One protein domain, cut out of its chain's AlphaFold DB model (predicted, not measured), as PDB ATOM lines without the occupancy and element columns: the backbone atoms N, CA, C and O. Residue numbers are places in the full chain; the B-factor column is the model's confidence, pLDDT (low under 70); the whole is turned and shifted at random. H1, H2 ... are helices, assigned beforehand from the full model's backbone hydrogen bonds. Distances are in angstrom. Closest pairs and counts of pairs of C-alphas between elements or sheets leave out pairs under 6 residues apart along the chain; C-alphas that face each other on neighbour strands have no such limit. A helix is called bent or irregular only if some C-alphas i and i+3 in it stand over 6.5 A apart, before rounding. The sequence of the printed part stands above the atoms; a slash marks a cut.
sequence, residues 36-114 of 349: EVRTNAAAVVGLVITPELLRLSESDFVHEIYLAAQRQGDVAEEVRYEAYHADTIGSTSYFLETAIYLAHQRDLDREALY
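This is residues 36 to 114 of the 349 residues of the protein "ALF repeat-containing protein" of Amycolatopsis sp. DR6-1 (UniProt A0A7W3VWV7). A long helix, H3, folds back on itself near residues 72 and 73, so that its arms H3a and H3b lie side by side, and H4 folds back again beside H3b, making a small bundle of three nearly aligned rods. The shorter H1 packs on H4 on the side away from H3b, close to H3a, and the small H2 sits beyond these rods near H1. The printed part has 79 residues with four named helices, in the order H1, H2, H3, H4, and no named strand; the class is all helix. It is compact, with a radius of gyration of the C-alphas of 11.6 A, yet only just elongated, spanning 38 by 25 by 20 A.

The longest helix by residues is H3, residues 58 to 89, 32 residues. By its hydrogen bonds it was assigned as one helix, but it is bent: C-alphas 71 and 74 are 9.0 A apart, against about 5 A in a regular helix. Its arm H3a, residues 58 to 71, begins with C-alpha 58 at (183.653, 148.461, 134.803) and measures 20.1 A from first to last C-alpha. Its arm H3b, residues 74 to 89, measures 23.0 A and is irregular, with C-alphas 75 and 78 8.5 A apart. Residues 72 and 73 belong to neither arm. H4, residues 92 to 114, measures 30.1 A and ends with C-alpha 114 at (198.971, 118.899, 132.614). It is irregular too, with C-alphas 97 and 100 7.3 A apart, and has a kink of 51 degrees near residue 99. H1, residues 36 to 44, begins with C-alpha 36 at (174.135, 139.444, 136.682) and measures 12.9 A. H2, residues 51 to 54, measures 5.2 A.

H3a and H3b touch at a shallow tilt of 25 degrees and run opposite ways; their closest C-alphas, those of Tyr 66 and Arg 80, are 5.1 A apart. H3b and H4 form a helical hairpin: they touch at a shallow tilt of 25 degrees, opposite ways, with the closest C-alphas, those of Val 79 and Ala 103, 4.9 A apart. H3a touches H4 with residues 58 to 62 alone, and H4 touches H3a with residues 92 to 96 alone. The closest C-alphas of that pair are those of Glu 58 and Thr 92, 6.0 A apart, and the two run the same way at a shallow tilt of 16 degrees. H4 touches H1 with residues 96 to 104 alone; the C-alphas of Ala 41 and Leu 96 are the closest, 5.7 A apart, and the lines stand at a shallow tilt of 24 degrees, the same way. H1 and H3a are close but not clearly touching, with the closest C-alphas, those of Ala 42 and Ile 65, 6.4 A apart. H2 touches no helix but is near H1, with the closest C-alphas, those of Arg 38 and Leu 54, 7.2 A apart. H3b is apart from H1 and from H2, and H2 is apart from H4. Each O i to N i+4 pair is within hydrogen-bond range in H1 and H3a, against 10 of 12 in H3b and 17 of 19 in H4; H2 is too short for such a pair, and its 1 pair of O i and N i+3 is not within range.

The two C-alphas farthest apart, those of Arg 55 and Leu 113, are 38.2 A from each other. The first and last printed C-alphas, those of Glu 36 and Tyr 114, are 32.5 A apart. The printed part has no cut. The links from H2 to H3 and from H3 to H4 are tight, that from H1 to H2, with 6 residues, is short, and no link is long. The mean pLDDT of the printed part is 94.9, and no printed residue is under 70 in this model.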
ATOM      1  N   GLU A  36     174.043 140.875 136.991       93.19
ATOM      2  CA  GLU A  36     174.135 139.444 136.682       93.19
ATOM      3  C   GLU A  36     175.428 139.096 135.925       93.19
ATOM      4  O   GLU A  36     176.123 138.152 136.299       93.19
ATOM      5  N   VAL A  37     175.809 139.892 134.918       95.00
ATOM      6  CA  VAL A  37     177.047 139.690 134.142       95.00
ATOM      7  C   VAL A  37     178.266 139.810 135.054       95.00
ATOM      8  O   VAL A  37     179.153 138.958 135.029       95.00
ATOM      9  N   ARG A  38     178.281 140.831 135.918       93.94
ATOM     10  CA  ARG A  38     179.352 141.048 136.901       93.94
ATOM     11  C   ARG A  38     179.442 139.907 137.910       93.94
ATOM     12  O   ARG A  38     180.536 139.436 138.208       93.94
ATOM     13  N   THR A  39     178.298 139.430 138.393       95.44
ATOM     14  CA  THR A  39     178.224 138.304 139.334       95.44
ATOM     15  C   THR A  39     178.775 137.023 138.713       95.44
ATOM     16  O   THR A  39     179.606 136.352 139.328       95.44
ATOM     17  N   ASN A  40     178.382 136.714 137.477       96.00
ATOM     18  CA  ASN A  40     178.859 135.530 136.766       96.00
ATOM     19  C   ASN A  40     180.364 135.617 136.457       96.00
ATOM     20  O   ASN A  40     181.088 134.645 136.667       96.00
ATOM     21  N   ALA A  41     180.862 136.790 136.049       96.06
ATOM     22  CA  ALA A  41     182.287 137.010 135.809       96.06
ATOM     23  C   ALA A  41     183.121 136.861 137.095       96.06
ATOM     24  O   ALA A  41     184.152 136.192 137.102       96.06
ATOM     25  N   ALA A  42     182.661 137.420 138.215       96.12
ATOM     26  CA  ALA A  42     183.336 137.266 139.503       96.12
ATOM     27  C   ALA A  42     183.391 135.803 139.972       96.12
ATOM     28  O   ALA A  42     184.398 135.379 140.543       96.12
ATOM     29  N   ALA A  43     182.350 135.013 139.689       96.62
ATOM     30  CA  ALA A  43     182.307 133.598 140.047       96.62
ATOM     31  C   ALA A  43     183.430 132.779 139.381       96.62
ATOM     32  O   ALA A  43     183.963 131.873 140.022       96.62
ATOM     33  N   VAL A  44     183.854 133.134 138.159       96.50
ATOM     34  CA  VAL A  44     184.957 132.464 137.435       96.50
ATOM     35  C   VAL A  44     186.262 132.468 138.237       96.50
ATOM     36  O   VAL A  44     187.004 131.491 138.239       96.50
ATOM     37  N   VAL A  45     186.526 133.556 138.960       95.62
ATOM     38  CA  VAL A  45     187.733 133.736 139.785       95.62
ATOM     39  C   VAL A  45     187.442 133.609 141.283       95.62
ATOM     40  O   VAL A  45     188.265 133.998 142.116       95.62
ATOM     41  N   GLY A  46     186.272 133.078 141.655       94.62
ATOM     42  CA  GLY A  46     185.861 132.926 143.054       94.62
ATOM     43  C   GLY A  46     185.842 134.245 143.839       94.62
ATOM     44  O   GLY A  46     186.049 134.240 145.054       94.62
ATOM     45  N   LEU A  47     185.645 135.379 143.161       95.44
ATOM     46  CA  LEU A  47     185.582 136.691 143.792       95.44
ATOM     47  C   LEU A  47     184.227 136.852 144.490       95.44
ATOM     48  O   LEU A  47     183.169 136.770 143.868       95.44
ATOM     49  N   VAL A  48     184.262 137.078 145.804       94.12
ATOM     50  CA  VAL A  48     183.053 137.280 146.609       94.12
ATOM     51  C   VAL A  48     182.443 138.636 146.267       94.12
ATOM     52  O   VAL A  48     183.028 139.681 146.547       94.12
ATOM     53  N   ILE A  49     181.248 138.609 145.679       93.88
ATOM     54  CA  ILE A  49     180.496 139.813 145.330       93.88
ATOM     55  C   ILE A  49     179.982 140.511 146.595       93.88
ATOM     56  O   ILE A  49     179.287 139.910 147.415       93.88
ATOM     57  N   THR A  50     180.275 141.805 146.712       93.38
ATOM     58  CA  THR A  50     179.684 142.714 147.702       93.38
ATOM     59  C   THR A  50     178.903 143.829 146.995       93.38
ATOM     60  O   THR A  50     179.204 144.151 145.840       93.38
ATOM     61  N   PRO A  51     177.907 144.455 147.652       91.75
ATOM     62  CA  PRO A  51     177.185 145.596 147.082       91.75
ATOM     63  C   PRO A  51     178.103 146.757 146.675       91.75
ATOM     64  O   PRO A  51     177.804 147.502 145.749       91.75
ATOM     65  N   GLU A  52     179.221 146.934 147.374       91.94
ATOM     66  CA  GLU A  52     180.234 147.948 147.097       91.94
ATOM     67  C   GLU A  52     180.987 147.630 145.802       91.94
ATOM     68  O   GLU A  52     181.174 148.521 144.976       91.94
ATOM     69  N   LEU A  53     181.334 146.356 145.586       91.56
ATOM     70  CA  LEU A  53     181.996 145.878 144.373       91.56
ATOM     71  C   LEU A  53     181.104 146.062 143.132       91.56
ATOM     72  O   LEU A  53     181.573 146.510 142.092       91.56
ATOM     73  N   LEU A  54     179.799 145.784 143.240       91.31
ATOM     74  CA  LEU A  54     178.861 145.955 142.120       91.31
ATOM     75  C   LEU A  54     178.671 147.421 141.707       91.31
ATOM     76  O   LEU A  54     178.336 147.676 140.552       91.31
ATOM     77  N   ARG A  55     178.925 148.379 142.609       90.88
ATOM     78  CA  ARG A  55     178.844 149.823 142.323       90.88
ATOM     79  C   ARG A  55     180.082 150.387 141.624       90.88
ATOM     80  O   ARG A  55     180.035 151.538 141.189       90.88
ATOM     81  N   LEU A  56     181.167 149.617 141.525       92.31
ATOM     82  CA  LEU A  56     182.402 150.045 140.870       92.31
ATOM     83  C   LEU A  56     182.188 150.365 139.384       92.31
ATOM     84  O   LEU A  56     181.236 149.892 138.745       92.31
ATOM     85  N   SER A  57     183.093 151.163 138.811       92.25
ATOM     86  CA  SER A  57     183.168 151.285 137.353       92.25
ATOM     87  C   SER A  57     183.537 149.930 136.735       92.25
ATOM     88  O   SER A  57     184.029 149.041 137.425       92.25
ATOM     89  N   GLU A  58     183.276 149.730 135.441       93.25
ATOM     90  CA  GLU A  58     183.653 148.461 134.803       93.25
ATOM     91  C   GLU A  58     185.161 148.202 134.850       93.25
ATOM     92  O   GLU A  58     185.557 147.071 135.104       93.25
ATOM     93  N   SER A  59     185.988 149.231 134.649       92.44
ATOM     94  CA  SER A  59     187.451 149.110 134.730       92.44
ATOM     95  C   SER A  59     187.893 148.754 136.146       92.44
ATOM     96  O   SER A  59     188.592 147.762 136.321       92.44
ATOM     97  N   ASP A  60     187.375 149.440 137.171       94.75
ATOM     98  CA  ASP A  60     187.684 149.098 138.567       94.75
ATOM     99  C   ASP A  60     187.220 147.671 138.920       94.75
ATOM    100  O   ASP A  60     187.916 146.930 139.610       94.75
ATOM    101  N   PHE A  61     186.059 147.242 138.412       95.44
ATOM    102  CA  PHE A  61     185.554 145.884 138.618       95.44
ATOM    103  C   PHE A  61     186.425 144.824 137.921       95.44
ATOM    104  O   PHE A  61     186.731 143.783 138.505       95.44
ATOM    105  N   VAL A  62     186.862 145.082 136.684       96.50
ATOM    106  CA  VAL A  62     187.798 144.213 135.951       96.50
ATOM    107  C   VAL A  62     189.163 144.172 136.641       96.50
ATOM    108  O   VAL A  62     189.773 143.104 136.716       96.50
ATOM    109  N   HIS A  63     189.614 145.281 137.225       96.00
ATOM    110  CA  HIS A  63     190.828 145.320 138.033       96.00
ATOM    111  C   HIS A  63     190.725 144.412 139.273       96.00
ATOM    112  O   HIS A  63     191.650 143.655 139.572       96.00
ATOM    113  N   GLU A  64     189.579 144.395 139.957       96.62
ATOM    114  CA  GLU A  64     189.342 143.472 141.078       96.62
ATOM    115  C   GLU A  64     189.334 141.996 140.640       96.62
ATOM    116  O   GLU A  64     189.869 141.134 141.347       96.62
ATOM    117  N   ILE A  65     188.810 141.691 139.446       97.06
ATOM    118  CA  ILE A  65     188.926 140.355 138.834       97.06
ATOM    119  C   ILE A  65     190.392 140.006 138.561       97.06
ATOM    120  O   ILE A  65     190.820 138.898 138.891       97.06
ATOM    121  N   TYR A  66     191.177 140.931 138.005       97.06
ATOM    122  CA  TYR A  66     192.611 140.738 137.776       97.06
ATOM    123  C   TYR A  66     193.345 140.393 139.081       97.06
ATOM    124  O   TYR A  66     194.094 139.414 139.131       97.06
ATOM    125  N   LEU A  67     193.089 141.139 140.162       97.00
ATOM    126  CA  LEU A  67     193.686 140.877 141.475       97.00
ATOM    127  C   LEU A  67     193.244 139.523 142.047       97.00
ATOM    128  O   LEU A  67     194.044 138.820 142.669       97.00
ATOM    129  N   ALA A  68     191.984 139.133 141.843       96.69
ATOM    130  CA  ALA A  68     191.488 137.819 142.243       96.69
ATOM    131  C   ALA A  68     192.179 136.685 141.477       96.69
ATOM    132  O   ALA A  68     192.694 135.760 142.107       96.69
ATOM    133  N   ALA A  69     192.275 136.789 140.150       96.81
ATOM    134  CA  ALA A  69     192.988 135.829 139.311       96.81
ATOM    135  C   ALA A  69     194.477 135.744 139.691       96.81
ATOM    136  O   ALA A  69     195.034 134.655 139.813       96.81
ATOM    137  N   GLN A  70     195.115 136.881 139.989       96.06
ATOM    138  CA  GLN A  70     196.503 136.917 140.448       96.06
ATOM    139  C   GLN A  70     196.719 136.136 141.752       96.06
ATOM    140  O   GLN A  70     197.732 135.450 141.879       96.06
ATOM    141  N   ARG A  71     195.772 136.192 142.699       96.12
ATOM    142  CA  ARG A  71     195.832 135.409 143.949       96.12
ATOM    143  C   ARG A  71     195.698 133.904 143.724       96.12
ATOM    144  O   ARG A  71     196.251 133.137 144.505       96.12
ATOM    145  N   GLN A  72     194.997 133.480 142.673       93.44
ATOM    146  CA  GLN A  72     194.909 132.067 142.288       93.44
ATOM    147  C   GLN A  72     196.172 131.559 141.569       93.44
ATOM    148  O   GLN A  72     196.337 130.352 141.381       93.44
ATOM    149  N   GLY A  73     197.074 132.464 141.179       91.62
ATOM    150  CA  GLY A  73     198.308 132.134 140.479       91.62
ATOM    151  C   GLY A  73     198.031 131.515 139.112       91.62
ATOM    152  O   GLY A  73     197.168 131.960 138.362       91.62
ATOM    153  N   ASP A  74     198.777 130.470 138.788       87.56
ATOM    154  CA  ASP A  74     198.762 129.847 137.464       87.56
ATOM    155  C   ASP A  74     197.438 129.138 137.092       87.56
ATOM    156  O   ASP A  74     197.249 128.723 135.944       87.56
ATOM    157  N   VAL A  75     196.545 128.911 138.065       90.44
ATOM    158  CA  VAL A  75     195.224 128.298 137.826       90.44
ATOM    159  C   VAL A  75     194.322 129.231 137.013       90.44
ATOM    160  O   VAL A  75     193.500 128.746 136.248       90.44
ATOM    161  N   ALA A  76     194.512 130.548 137.135       95.19
ATOM    162  CA  ALA A  76     193.734 131.574 136.441       95.19
ATOM    163  C   ALA A  76     194.636 132.499 135.602       95.19
ATOM    164  O   ALA A  76     194.442 133.715 135.555       95.19
ATOM    165  N   GLU A  77     195.688 131.941 134.999       95.00
ATOM    166  CA  GLU A  77     196.704 132.722 134.293       95.00
ATOM    167  C   GLU A  77     196.148 133.418 133.042       95.00
ATOM    168  O   GLU A  77     196.394 134.612 132.864       95.00
ATOM    169  N   GLU A  78     195.374 132.722 132.201       96.38
ATOM    170  CA  GLU A  78     194.771 133.324 131.004       96.38
ATOM    171  C   GLU A  78     193.733 134.367 131.402       96.38
ATOM    172  O   GLU A  78     193.716 135.460 130.836       96.38
ATOM    173  N   VAL A  79     192.904 134.073 132.413       97.50
ATOM    174  CA  VAL A  79     191.936 135.048 132.943       97.50
ATOM    175  C   VAL A  79     192.647 136.315 133.420       97.50
ATOM    176  O   VAL A  79     192.202 137.419 133.108       97.50
ATOM    177  N   ARG A  80     193.779 136.180 134.123       97.50
ATOM    178  CA  ARG A  80     194.594 137.317 134.564       97.50
ATOM    179  C   ARG A  80     195.127 138.127 133.380       97.50
ATOM    180  O   ARG A  80     195.052 139.354 133.417       97.50
ATOM    181  N   TYR A  81     195.677 137.475 132.352       96.25
ATOM    182  CA  TYR A  81     196.196 138.175 131.171       96.25
ATOM    183  C   TYR A  81     195.096 138.921 130.411       96.25
ATOM    184  O   TYR A  81     195.290 140.082 130.052       96.25
ATOM    185  N   GLU A  82     193.938 138.294 130.213       97.00
ATOM    186  CA  GLU A  82     192.803 138.913 129.524       97.00
ATOM    187  C   GLU A  82     192.203 140.070 130.330       97.00
ATOM    188  O   GLU A  82     191.881 141.105 129.752       97.00
ATOM    189  N   ALA A  83     192.125 139.950 131.660       96.56
ATOM    190  CA  ALA A  83     191.668 141.038 132.527       96.56
ATOM    191  C   ALA A  83     192.606 142.253 132.444       96.56
ATOM    192  O   ALA A  83     192.149 143.378 132.259       96.56
ATOM    193  N   TYR A  84     193.924 142.025 132.509       96.12
ATOM    194  CA  TYR A  84     194.927 143.083 132.351       96.12
ATOM    195  C   TYR A  84     194.852 143.746 130.970       96.12
ATOM    196  O   TYR A  84     194.919 144.973 130.849       96.12
ATOM    197  N   HIS A  85     194.702 142.940 129.916       95.19
ATOM    198  CA  HIS A  85     194.572 143.452 128.561       95.19
ATOM    199  C   HIS A  85     193.319 144.320 128.426       95.19
ATOM    200  O   HIS A  85     193.424 145.454 127.960       95.19
ATOM    201  N   ALA A  86     192.171 143.828 128.900       94.75
ATOM    202  CA  ALA A  86     190.894 144.526 128.829       94.75
ATOM    203  C   ALA A  86     190.892 145.856 129.588       94.75
ATOM    204  O   ALA A  86     190.375 146.848 129.067       94.75
ATOM    205  N   ASP A  87     191.517 145.895 130.767       90.56
ATOM    206  CA  ASP A  87     191.706 147.121 131.549       90.56
ATOM    207  C   ASP A  87     192.579 148.141 130.795       90.56
ATOM    208  O   ASP A  87     192.268 149.328 130.731       90.56
ATOM    209  N   THR A  88     193.626 147.669 130.110       91.62
ATOM    210  CA  THR A  88     194.558 148.532 129.364       91.62
ATOM    211  C   THR A  88     193.936 149.141 128.103       91.62
ATOM    212  O   THR A  88     194.210 150.298 127.777       91.62
ATOM    213  N   ILE A  89     193.138 148.373 127.352       91.81
ATOM    214  CA  ILE A  89     192.576 148.819 126.063       91.81
ATOM    215  C   ILE A  89     191.130 149.325 126.166       91.81
ATOM    216  O   ILE A  89     190.563 149.752 125.159       91.81
ATOM    217  N   GLY A  90     190.529 149.275 127.358       89.25
ATOM    218  CA  GLY A  90     189.154 149.708 127.606       89.25
ATOM    219  C   GLY A  90     188.086 148.771 127.030       89.25
ATOM    220  O   GLY A  90     186.988 149.223 126.718       89.25
ATOM    221  N   SER A  91     188.378 147.474 126.870       93.12
ATOM    222  CA  SER A  91     187.431 146.456 126.374       93.12
ATOM    223  C   SER A  91     186.706 145.712 127.508       93.12
ATOM    224  O   SER A  91     186.392 144.524 127.402       93.12
ATOM    225  N   THR A  92     186.414 146.420 128.602       94.56
ATOM    226  CA  THR A  92     185.900 145.863 129.863       94.56
ATOM    227  C   THR A  92     184.570 145.132 129.701       94.56
ATOM    228  O   THR A  92     184.431 144.019 130.204       94.56
ATOM    229  N   SER A  93     183.613 145.686 128.950       93.38
ATOM    230  CA  SER A  93     182.303 145.044 128.759       93.38
ATOM    231  C   SER A  93     182.427 143.716 128.001       93.38
ATOM    232  O   SER A  93     181.893 142.701 128.439       93.38
ATOM    233  N   TYR A  94     183.216 143.685 126.918       94.44
ATOM    234  CA  TYR A  94     183.479 142.453 126.157       94.44
ATOM    235  C   TYR A  94     184.187 141.393 127.008       94.44
ATOM    236  O   TYR A  94     183.885 140.199 126.911       94.44
ATOM    237  N   PHE A  95     185.118 141.820 127.864       96.94
ATOM    238  CA  PHE A  95     185.785 140.912 128.784       96.94
ATOM    239  C   PHE A  95     184.797 140.244 129.744       96.94
ATOM    240  O   PHE A  95     184.801 139.018 129.849       96.94
ATOM    241  N   LEU A  96     183.928 141.033 130.382       96.44
ATOM    242  CA  LEU A  96     182.941 140.544 131.349       96.44
ATOM    243  C   LEU A  96     181.883 139.632 130.711       96.44
ATOM    244  O   LEU A  96     181.457 138.658 131.329       96.44
ATOM    245  N   GLU A  97     181.465 139.933 129.482       95.88
ATOM    246  CA  GLU A  97     180.437 139.159 128.783       95.88
ATOM    247  C   GLU A  97     180.979 137.876 128.145       95.88
ATOM    248  O   GLU A  97     180.269 136.876 128.084       95.88
ATOM    249  N   THR A  98     182.213 137.895 127.631       95.81
ATOM    250  CA  THR A  98     182.724 136.819 126.765       95.81
ATOM    251  C   THR A  98     184.149 136.396 127.105       95.81
ATOM    252  O   THR A  98     184.395 135.207 127.325       95.81
ATOM    253  N   ALA A  99     185.107 137.329 127.126       96.62
ATOM    254  CA  ALA A  99     186.523 136.950 127.125       96.62
ATOM    255  C   ALA A  99     186.946 136.201 128.397       96.62
ATOM    256  O   ALA A  99     187.748 135.274 128.304       96.62
ATOM    257  N   ILE A 100     186.365 136.529 129.558       97.62
ATOM    258  CA  ILE A 100     186.657 135.842 130.821       97.62
ATOM    259  C   ILE A 100     186.334 134.341 130.765       97.62
ATOM    260  O   ILE A 100     187.113 133.526 131.253       97.62
ATOM    261  N   TYR A 101     185.237 133.953 130.110       98.00
ATOM    262  CA  TYR A 101     184.837 132.549 129.989       98.00
ATOM    263  C   TYR A 101     185.724 131.791 129.001       98.00
ATOM    264  O   TYR A 101     186.118 130.656 129.266       98.00
ATOM    265  N   LEU A 102     186.097 132.428 127.886       97.50
ATOM    266  CA  LEU A 102     187.044 131.854 126.924       97.50
ATOM    267  C   LEU A 102     188.442 131.688 127.536       97.50
ATOM    268  O   LEU A 102     189.130 130.705 127.267       97.50
ATOM    269  N   ALA A 103     188.873 132.645 128.358       97.56
ATOM    270  CA  ALA A 103     190.121 132.571 129.107       97.56
ATOM    271  C   ALA A 103     190.090 131.436 130.134       97.56
ATOM    272  O   ALA A 103     190.985 130.597 130.153       97.56
ATOM    273  N   HIS A 104     189.010 131.344 130.909       97.62
ATOM    274  CA  HIS A 104     188.840 130.279 131.886       97.62
ATOM    275  C   HIS A 104     188.811 128.890 131.243       97.62
ATOM    276  O   HIS A 104     189.441 127.967 131.749       97.62
ATOM    277  N   GLN A 105     188.149 128.737 130.093       97.69
ATOM    278  CA  GLN A 105     188.165 127.469 129.367       97.69
ATOM    279  C   GLN A 105     189.588 127.083 128.933       97.69
ATOM    280  O   GLN A 105     189.974 125.930 129.104       97.69
ATOM    281  N   ARG A 106     190.401 128.037 128.452       96.88
ATOM    282  CA  ARG A 106     191.822 127.788 128.145       96.88
ATOM    283  C   ARG A 106     192.617 127.362 129.384       96.88
ATOM    284  O   ARG A 106     193.446 126.457 129.282       96.88
ATOM    285  N   ASP A 107     192.362 127.978 130.540       96.44
ATOM    286  CA  ASP A 107     192.980 127.588 131.814       96.44
ATOM    287  C   ASP A 107     192.612 126.135 132.195       96.44
ATOM    288  O   ASP A 107     193.495 125.343 132.543       96.44
ATOM    289  N   LEU A 108     191.334 125.754 132.060       95.56
ATOM    290  CA  LEU A 108     190.845 124.394 132.322       95.56
ATOM    291  C   LEU A 108     191.440 123.361 131.355       95.56
ATOM    292  O   LEU A 108     191.904 122.305 131.791       95.56
ATOM    293  N   ASP A 109     191.468 123.668 130.057       95.62
ATOM    294  CA  ASP A 109     192.032 122.790 129.027       95.62
ATOM    295  C   ASP A 109     193.533 122.554 129.267       95.62
ATOM    296  O   ASP A 109     194.033 121.429 129.139       95.62
ATOM    297  N   ARG A 110     194.262 123.601 129.680       94.56
ATOM    298  CA  ARG A 110     195.681 123.503 130.036       94.56
ATOM    299  C   ARG A 110     195.901 122.630 131.268       94.56
ATOM    300  O   ARG A 110     196.805 121.794 131.254       94.56
ATOM    301  N   GLU A 111     195.097 122.790 132.317       93.44
ATOM    302  CA  GLU A 111     195.212 121.949 133.514       93.44
ATOM    303  C   GLU A 111     194.885 120.483 133.196       93.44
ATOM    304  O   GLU A 111     195.626 119.590 133.608       93.44
ATOM    305  N   ALA A 112     193.856 120.216 132.385       94.81
ATOM    306  CA  ALA A 112     193.536 118.863 131.931       94.81
ATOM    307  C   ALA A 112     194.717 118.216 131.180       94.81
ATOM    308  O   ALA A 112     195.086 117.071 131.460       94.81
ATOM    309  N   LEU A 113     195.378 118.966 130.290       94.44
ATOM    310  CA  LEU A 113     196.594 118.514 129.611       94.44
ATOM    311  C   LEU A 113     197.736 118.228 130.600       94.44
ATOM    312  O   LEU A 113     198.444 117.226 130.461       94.44
ATOM    313  N   TYR A 114     197.929 119.086 131.603       95.19
ATOM    314  CA  TYR A 114     198.971 118.899 132.614       95.19
ATOM    315  C   TYR A 114     198.724 117.676 133.489       95.19
ATOM    316  O   TYR A 114     199.689 117.002 133.844       95.19
TER     317      TYR A 114